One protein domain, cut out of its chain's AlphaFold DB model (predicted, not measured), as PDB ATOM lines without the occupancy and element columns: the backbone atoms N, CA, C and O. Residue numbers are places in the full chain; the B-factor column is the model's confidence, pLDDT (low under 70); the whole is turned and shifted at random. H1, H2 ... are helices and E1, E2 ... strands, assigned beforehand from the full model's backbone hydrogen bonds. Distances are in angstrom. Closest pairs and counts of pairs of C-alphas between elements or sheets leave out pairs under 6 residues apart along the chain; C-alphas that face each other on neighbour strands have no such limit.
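AT A GLANCE: This is residues 2 to 62 of the 87 residues of the protein "Type I-E CRISPR-associated endoribonuclease Cas2" of Streptomyces venezuelae (UniProt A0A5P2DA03). A hairpin, E1 and E2, makes the middle of a flat domain, with helix H1 along one side and a second, shorter hairpin, E3 and E4, beside E2 on the other. The printed part has 61 residues, with one named helix and four named strands in the order H1, E1, E2, E3, E4 along the chain, a mixed class with two antiparallel sheets, E1 - E2 and E3 - E4. It is only just compact, close to loose: radius of gyration of the C-alphas 12.5 A, spans 34 by 33 by 15 A.

HOW THE PARTS SIT: Look first at the hairpin of E1, residues 26 to 31, and E2, residues 38 to 43; N 28 and O 41, 2.8 A apart, are within hydrogen-bond range. In H1, residues 6 to 20, every O i to N i+4 pair is within that range; its closest C-alpha pair with E2 is Met 17 and His 43, 6.6 A. In the hairpin of E3, residues 48 to 52, and E4, residues 55 to 59, N 50 and O 57 are 2.8 A apart, within range. The closest C-alphas of E2 and E3, Phe 40 and Pro 49, are 6.4 A apart.

IN THESE COORDINATES: Find C-alpha 6 at (15.014, -72.471, -124.892); H1 runs 20.9 A from there. E1 spans 16.9 A, E2 17.4 A; E4 ends at C-alpha 59, (18.923, -53.781, -109.701).

THE WHOLE: The printed part has no cut, no link is long, and no printed residue is under 70 in pLDDT.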
ATOM      1  N   GLY A   2      11.433 -61.753-130.884       81.50
ATOM      2  CA  GLY A   2      11.146 -63.132-131.296       81.50
ATOM      3  C   GLY A   2      11.150 -64.068-130.091       81.50
ATOM      4  O   GLY A   2      11.760 -63.745-129.075       81.50
ATOM      5  N   GLY A   3      10.472 -65.209-130.203       84.44
ATOM      6  CA  GLY A   3      10.402 -66.238-129.160       84.44
ATOM      7  C   GLY A   3      11.129 -67.515-129.578       84.44
ATOM      8  O   GLY A   3      10.461 -68.496-129.900       84.44
ATOM      9  N   PRO A   4      12.475 -67.524-129.645       91.31
ATOM     10  CA  PRO A   4      13.208 -68.753-129.916       91.31
ATOM     11  C   PRO A   4      12.956 -69.776-128.805       91.31
ATOM     12  O   PRO A   4      12.736 -69.419-127.644       91.31
ATOM     13  N   SER A   5      13.047 -71.062-129.150       94.19
ATOM     14  CA  SER A   5      13.012 -72.129-128.148       94.19
ATOM     15  C   SER A   5      14.149 -71.960-127.136       94.19
ATOM     16  O   SER A   5      15.184 -71.362-127.444       94.19
ATOM     17  N   ALA A   6      13.995 -72.541-125.943       93.50
ATOM     18  CA  ALA A   6      15.014 -72.471-124.892       93.50
ATOM     19  C   ALA A   6      16.405 -72.912-125.388       93.50
ATOM     20  O   ALA A   6      17.409 -72.278-125.069       93.50
ATOM     21  N   ARG A   7      16.458 -73.943-126.244       95.69
ATOM     22  CA  ARG A   7      17.704 -74.428-126.852       95.69
ATOM     23  C   ARG A   7      18.341 -73.394-127.778       95.69
ATOM     24  O   ARG A   7      19.535 -73.141-127.670       95.69
ATOM     25  N   ILE A   8      17.562 -72.805-128.687       95.06
ATOM     26  CA  ILE A   8      18.076 -71.793-129.623       95.06
ATOM     27  C   ILE A   8      18.524 -70.552-128.847       95.06
ATOM     28  O   ILE A   8      19.598 -70.021-129.110       95.06
ATOM     29  N   ARG A   9      17.744 -70.134-127.842       95.50
ATOM     30  CA  ARG A   9      18.088 -69.021-126.953       95.50
ATOM     31  C   ARG A   9      19.432 -69.238-126.259       95.50
ATOM     32  O   ARG A   9      20.258 -68.336-126.292       95.50
ATOM     33  N   ALA A  10      19.670 -70.423-125.695       94.38
ATOM     34  CA  ALA A  10      20.928 -70.742-125.021       94.38
ATOM     35  C   ALA A  10      22.138 -70.672-125.968       94.38
ATOM     36  O   ALA A  10      23.181 -70.143-125.597       94.38
ATOM     37  N   VAL A  11      21.993 -71.153-127.209       95.94
ATOM     38  CA  VAL A  11      23.055 -71.061-128.227       95.94
ATOM     39  C   VAL A  11      23.333 -69.604-128.591       95.94
ATOM     40  O   VAL A  11      24.483 -69.176-128.540       95.94
ATOM     41  N   LEU A  12      22.290 -68.829-128.905       93.38
ATOM     42  CA  LEU A  12      22.427 -67.409-129.245       93.38
ATOM     43  C   LEU A  12      23.081 -66.623-128.109       93.38
ATOM     44  O   LEU A  12      23.969 -65.809-128.343       93.38
ATOM     45  N   TRP A  13      22.664 -66.890-126.875       94.56
ATOM     46  CA  TRP A  13      23.209 -66.221-125.707       94.56
ATOM     47  C   TRP A  13      24.669 -66.599-125.438       94.56
ATOM     48  O   TRP A  13      25.486 -65.724-125.162       94.56
ATOM     49  N   GLY A  14      25.028 -67.873-125.619       94.12
ATOM     50  CA  GLY A  14      26.417 -68.321-125.557       94.12
ATOM     51  C   GLY A  14      27.310 -67.628-126.590       94.12
ATOM     52  O   GLY A  14      28.432 -67.248-126.267       94.12
ATOM     53  N   GLU A  15      26.815 -67.405-127.809       92.56
ATOM     54  CA  GLU A  15      27.555 -66.652-128.829       92.56
ATOM     55  C   GLU A  15      27.721 -65.176-128.455       92.56
ATOM     56  O   GLU A  15      28.816 -64.636-128.612       92.56
ATOM     57  N   VAL A  16      26.696 -64.542-127.873       90.50
ATOM     58  CA  VAL A  16      26.813 -63.171-127.347       90.50
ATOM     59  C   VAL A  16      27.898 -63.090-126.275       90.50
ATOM     60  O   VAL A  16      28.755 -62.209-126.338       90.50
ATOM     61  N   MET A  17      27.909 -64.030-125.324       89.44
ATOM     62  CA  MET A  17      28.932 -64.061-124.278       89.44
ATOM     63  C   MET A  17      30.344 -64.249-124.843       89.44
ATOM     64  O   MET A  17      31.271 -63.625-124.346       89.44
ATOM     65  N   LYS A  18      30.526 -65.092-125.867       87.56
ATOM     66  CA  LYS A  18      31.847 -65.343-126.471       87.56
ATOM     67  C   LYS A  18      32.341 -64.173-127.317       87.56
ATOM     68  O   LYS A  18      33.504 -63.805-127.218       87.56
ATOM     69  N   GLN A  19      31.482 -63.627-128.177       82.75
ATOM     70  CA  GLN A  19      31.880 -62.636-129.180       82.75
ATOM     71  C   GLN A  19      32.056 -61.236-128.589       82.75
ATOM     72  O   GLN A  19      32.854 -60.456-129.103       82.75
ATOM     73  N   TYR A  20      31.331 -60.918-127.513       76.31
ATOM     74  CA  TYR A  20      31.320 -59.576-126.927       76.31
ATOM     75  C   TYR A  20      31.925 -59.505-125.521       76.31
ATOM     76  O   TYR A  20      31.869 -58.438-124.902       76.31
ATOM     77  N   ALA A  21      32.557 -60.587-125.049       74.81
ATOM     78  CA  ALA A  21      33.319 -60.597-123.803       74.81
ATOM     79  C   ALA A  21      34.338 -59.447-123.772       74.81
ATOM     80  O   ALA A  21      35.288 -59.415-124.552       74.81
ATOM     81  N   GLY A  22      34.130 -58.494-122.861       71.06
ATOM     82  CA  GLY A  22      35.022 -57.350-122.647       71.06
ATOM     83  C   GLY A  22      34.890 -56.199-123.652       71.06
ATOM     84  O   GLY A  22      35.607 -55.210-123.518       71.06
ATOM     85  N   ILE A  23      33.986 -56.288-124.636       80.25
ATOM     86  CA  ILE A  23      33.795 -55.253-125.675       80.25
ATOM     87  C   ILE A  23      32.440 -54.545-125.517       80.25
ATOM     88  O   ILE A  23      32.268 -53.408-125.962       80.25
ATOM     89  N   GLY A  24      31.471 -55.168-124.843       82.69
ATOM     90  CA  GLY A  24      30.144 -54.592-124.668       82.69
ATOM     91  C   GLY A  24      29.350 -55.214-123.530       82.69
ATOM     92  O   GLY A  24      29.776 -56.161-122.881       82.69
ATOM     93  N   ARG A  25      28.159 -54.656-123.302       89.19
ATOM     94  CA  ARG A  25      27.219 -55.113-122.275       89.19
ATOM     95  C   ARG A  25      25.966 -55.623-122.956       89.19
ATOM     96  O   ARG A  25      25.480 -54.978-123.884       89.19
ATOM     97  N   ALA A  26      25.414 -56.722-122.464       90.62
ATOM     98  CA  ALA A  26      24.180 -57.284-122.994       90.62
ATOM     99  C   ALA A  26      23.191 -57.613-121.873       90.62
ATOM    100  O   ALA A  26      23.576 -57.996-120.768       90.62
ATOM    101  N   LEU A  27      21.906 -57.466-122.185       92.69
ATOM    102  CA  LEU A  27      20.793 -57.885-121.345       92.69
ATOM    103  C   LEU A  27      19.819 -58.663-122.224       92.69
ATOM    104  O   LEU A  27      19.385 -58.173-123.267       92.69
ATOM    105  N   LEU A  28      19.485 -59.869-121.788       93.44
ATOM    106  CA  LEU A  28      18.506 -60.734-122.414       93.44
ATOM    107  C   LEU A  28      17.286 -60.821-121.500       93.44
ATOM    108  O   LEU A  28      17.407 -61.191-120.339       93.44
ATOM    109  N   ALA A  29      16.113 -60.498-122.037       93.88
ATOM    110  CA  ALA A  29      14.825 -60.762-121.407       93.88
ATOM    111  C   ALA A  29      14.086 -61.803-122.248       93.88
ATOM    112  O   ALA A  29      14.065 -61.701-123.478       93.88
ATOM    113  N   TYR A  30      13.503 -62.812-121.608       94.38
ATOM    114  CA  TYR A  30      12.807 -63.882-122.314       94.38
ATOM    115  C   TYR A  30      11.645 -64.444-121.509       94.38
ATOM    116  O   TYR A  30      11.675 -64.451-120.282       94.38
ATOM    117  N   ASN A  31      10.655 -64.988-122.214       93.25
ATOM    118  CA  ASN A  31       9.520 -65.655-121.594       93.25
ATOM    119  C   ASN A  31       9.928 -67.015-121.017       93.25
ATOM    120  O   ASN A  31      10.661 -67.787-121.653       93.25
ATOM    121  N   THR A  32       9.421 -67.313-119.828       92.12
ATOM    122  CA  THR A  32       9.603 -68.592-119.140       92.12
ATOM    123  C   THR A  32       8.349 -68.922-118.343       92.12
ATOM    124  O   THR A  32       7.568 -68.030-118.028       92.12
ATOM    125  N   ASP A  33       8.164 -70.196-118.021       91.62
ATOM    126  CA  ASP A  33       7.036 -70.667-117.219       91.62
ATOM    127  C   ASP A  33       7.358 -70.530-115.721       91.62
ATOM    128  O   ASP A  33       7.710 -71.489-115.040       91.62
ATOM    129  N   ASN A  34       7.383 -69.286-115.243       91.12
ATOM    130  CA  ASN A  34       7.480 -68.936-113.826       91.12
ATOM    131  C   ASN A  34       6.344 -67.967-113.463       91.12
ATOM    132  O   ASN A  34       5.615 -67.501-114.338       91.12
ATOM    133  N   GLU A  35       6.226 -67.614-112.185       91.81
ATOM    134  CA  GLU A  35       5.167 -66.721-111.688       91.81
ATOM    135  C   GLU A  35       5.111 -65.359-112.407       91.81
ATOM    136  O   GLU A  35       4.043 -64.767-112.535       91.81
ATOM    137  N   GLN A  36       6.246 -64.864-112.913       93.00
ATOM    138  CA  GLN A  36       6.335 -63.583-113.621       93.00
ATOM    139  C   GLN A  36       6.110 -63.706-115.138       93.00
ATOM    140  O   GLN A  36       5.895 -62.701-115.814       93.00
ATOM    141  N   GLY A  37       6.190 -64.915-115.695       93.25
ATOM    142  CA  GLY A  37       6.154 -65.177-117.133       93.25
ATOM    143  C   GLY A  37       7.438 -64.808-117.890       93.25
ATOM    144  O   GLY A  37       7.481 -64.942-119.117       93.25
ATOM    145  N   PHE A  38       8.491 -64.336-117.209       93.12
ATOM    146  CA  PHE A  38       9.764 -63.951-117.824       93.12
ATOM    147  C   PHE A  38      10.957 -64.053-116.865       93.12
ATOM    148  O   PHE A  38      10.811 -64.154-115.648       93.12
ATOM    149  N   ALA A  39      12.161 -64.022-117.436       93.88
ATOM    150  CA  ALA A  39      13.424 -63.964-116.711       93.88
ATOM    151  C   ALA A  39      14.447 -63.088-117.450       93.88
ATOM    152  O   ALA A  39      14.272 -62.750-118.627       93.88
ATOM    153  N   PHE A  40      15.517 -62.731-116.736       94.69
ATOM    154  CA  PHE A  40      16.609 -61.912-117.247       94.69
ATOM    155  C   PHE A  40      17.953 -62.627-117.149       94.69
ATOM    156  O   PHE A  40      18.261 -63.240-116.131       94.69
ATOM    157  N   GLU A  41      18.794 -62.437-118.159       93.31
ATOM    158  CA  GLU A  41      20.215 -62.770-118.126       93.31
ATOM    159  C   GLU A  41      21.041 -61.550-118.542       93.31
ATOM    160  O   GLU A  41      20.625 -60.748-119.380       93.31
ATOM    161  N   THR A  42      22.216 -61.375-117.940       92.94
ATOM    162  CA  THR A  42      23.058 -60.189-118.152       92.94
ATOM    163  C   THR A  42      24.508 -60.572-118.382       92.94
ATOM    164  O   THR A  42      25.025 -61.465-117.718       92.94
ATOM    165  N   HIS A  43      25.178 -59.856-119.283       91.25
ATOM    166  CA  HIS A  43      26.605 -59.996-119.562       91.25
ATOM    167  C   HIS A  43      27.296 -58.636-119.439       91.25
ATOM    168  O   HIS A  43      26.896 -57.689-120.121       91.25
ATOM    169  N   ASP A  44      28.286 -58.544-118.541       84.50
ATOM    170  CA  ASP A  44      29.053 -57.325-118.207       84.50
ATOM    171  C   ASP A  44      28.182 -56.062-118.015       84.50
ATOM    172  O   ASP A  44      28.568 -54.922-118.274       84.50
ATOM    173  N   HIS A  45      26.930 -56.253-117.593       83.94
ATOM    174  CA  HIS A  45      25.966 -55.173-117.462       83.94
ATOM    175  C   HIS A  45      25.977 -54.646-116.030       83.94
ATOM    176  O   HIS A  45      25.928 -55.405-115.073       83.94
ATOM    177  N   LYS A  46      25.941 -53.319-115.855       86.00
ATOM    178  CA  LYS A  46      25.823 -52.704-114.515       86.00
ATOM    179  C   LYS A  46      24.539 -53.110-113.790       86.00
ATOM    180  O   LYS A  46      24.431 -52.953-112.577       86.00
ATOM    181  N   TRP A  47      23.541 -53.534-114.555       91.56
ATOM    182  CA  TRP A  47      22.247 -53.938-114.032       91.56
ATOM    183  C   TRP A  47      22.265 -55.435-113.825       91.56
ATOM    184  O   TRP A  47      22.591 -56.153-114.762       91.56
ATOM    185  N   HIS A  48      21.909 -55.870-112.626       91.19
ATOM    186  CA  HIS A  48      21.984 -57.271-112.242       91.19
ATOM    187  C   HIS A  48      20.587 -57.762-111.858       91.19
ATOM    188  O   HIS A  48      19.891 -57.043-111.130       91.19
ATOM    189  N   PRO A  49      20.160 -58.947-112.325       93.88
ATOM    190  CA  PRO A  49      18.980 -59.611-111.792       93.88
ATOM    191  C   PRO A  49      19.178 -59.897-110.299       93.88
ATOM    192  O   PRO A  49      20.231 -60.381-109.889       93.88
ATOM    193  N   VAL A  50      18.187 -59.560-109.482       94.00
ATOM    194  CA  VAL A  50      18.177 -59.772-108.032       94.00
ATOM    195  C   VAL A  50      16.833 -60.369-107.655       94.00
ATOM    196  O   VAL A  50      15.792 -59.794-107.975       94.00
ATOM    197  N   ASP A  51      16.868 -61.498-106.957       93.31
ATOM    198  CA  ASP A  51      15.673 -62.105-106.379       93.31
ATOM    199  C   ASP A  51      15.205 -61.328-105.141       93.31
ATOM    200  O   ASP A  51      16.005 -60.928-104.286       93.31
ATOM    201  N   ARG A  52      13.897 -61.084-105.067       92.62
ATOM    202  CA  ARG A  52      13.215 -60.452-103.939       92.62
ATOM    203  C   ARG A  52      11.911 -61.193-103.699       92.62
ATOM    204  O   ARG A  52      10.937 -60.950-104.396       92.62
ATOM    205  N   GLU A  53      11.910 -62.074-102.704       91.31
ATOM    206  CA  GLU A  53      10.712 -62.827-102.303       91.31
ATOM    207  C   GLU A  53      10.106 -63.641-103.468       91.31
ATOM    208  O   GLU A  53       8.891 -63.707-103.616       91.31
ATOM    209  N   GLY A  54      10.948 -64.237-104.324       87.56
ATOM    210  CA  GLY A  54      10.513 -65.012-105.496       87.56
ATOM    211  C   GLY A  54      10.275 -64.182-106.763       87.56
ATOM    212  O   GLY A  54      10.087 -64.734-107.847       87.56
ATOM    213  N   ILE A  55      10.330 -62.851-106.664       90.50
ATOM    214  CA  ILE A  55      10.207 -61.922-107.789       90.50
ATOM    215  C   ILE A  55      11.612 -61.515-108.237       90.50
ATOM    216  O   ILE A  55      12.344 -60.830-107.518       90.50
ATOM    217  N   THR A  56      11.983 -61.870-109.469       94.56
ATOM    218  CA  THR A  56      13.247 -61.409-110.053       94.56
ATOM    219  C   THR A  56      13.093 -59.974-110.558       94.56
ATOM    220  O   THR A  56      12.273 -59.681-111.431       94.56
ATOM    221  N   LEU A  57      13.892 -59.061-110.007       93.12
ATOM    222  CA  LEU A  57      13.951 -57.645-110.375       93.12
ATOM    223  C   LEU A  57      15.313 -57.298-110.976       93.12
ATOM    224  O   LEU A  57      16.299 -57.988-110.746       93.12
ATOM    225  N   ILE A  58      15.404 -56.185-111.701       93.38
ATOM    226  CA  ILE A  58      16.687 -55.657-112.174       93.38
ATOM    227  C   ILE A  58      17.172 -54.549-111.233       93.38
ATOM    228  O   ILE A  58      16.602 -53.458-111.185       93.38
ATOM    229  N   HIS A  59      18.262 -54.801-110.507       91.44
ATOM    230  CA  HIS A  59      18.923 -53.781-109.701       91.44
ATOM    231  C   HIS A  59      19.788 -52.885-110.588       91.44
ATOM    232  O   HIS A  59      20.782 -53.328-111.165       91.44
ATOM    233  N   ARG A  60      19.425 -51.601-110.661       89.75
ATOM    234  CA  ARG A  60      20.233 -50.544-111.274       89.75
ATOM    235  C   ARG A  60      20.979 -49.779-110.176       89.75
ATOM    236  O   ARG A  60      20.334 -49.020-109.452       89.75
ATOM    237  N   PRO A  61      22.317 -49.899-110.085       85.62
ATOM    238  CA  PRO A  61      23.105 -49.060-109.195       85.62
ATOM    239  C   PRO A  61      22.855 -47.584-109.509       85.62
ATOM    240  O   PRO A  61      22.899 -47.168-110.671       85.62
ATOM    241  N   SER A  62      22.570 -46.785-108.483       80.75
ATOM    242  CA  SER A  62      22.524 -45.334-108.626       80.75
ATOM    243  C   SER A  62      23.939 -44.777-108.495       80.75
ATOM    244  O   SER A  62      24.568 -44.989-107.461       80.75
TER     245      SER A  62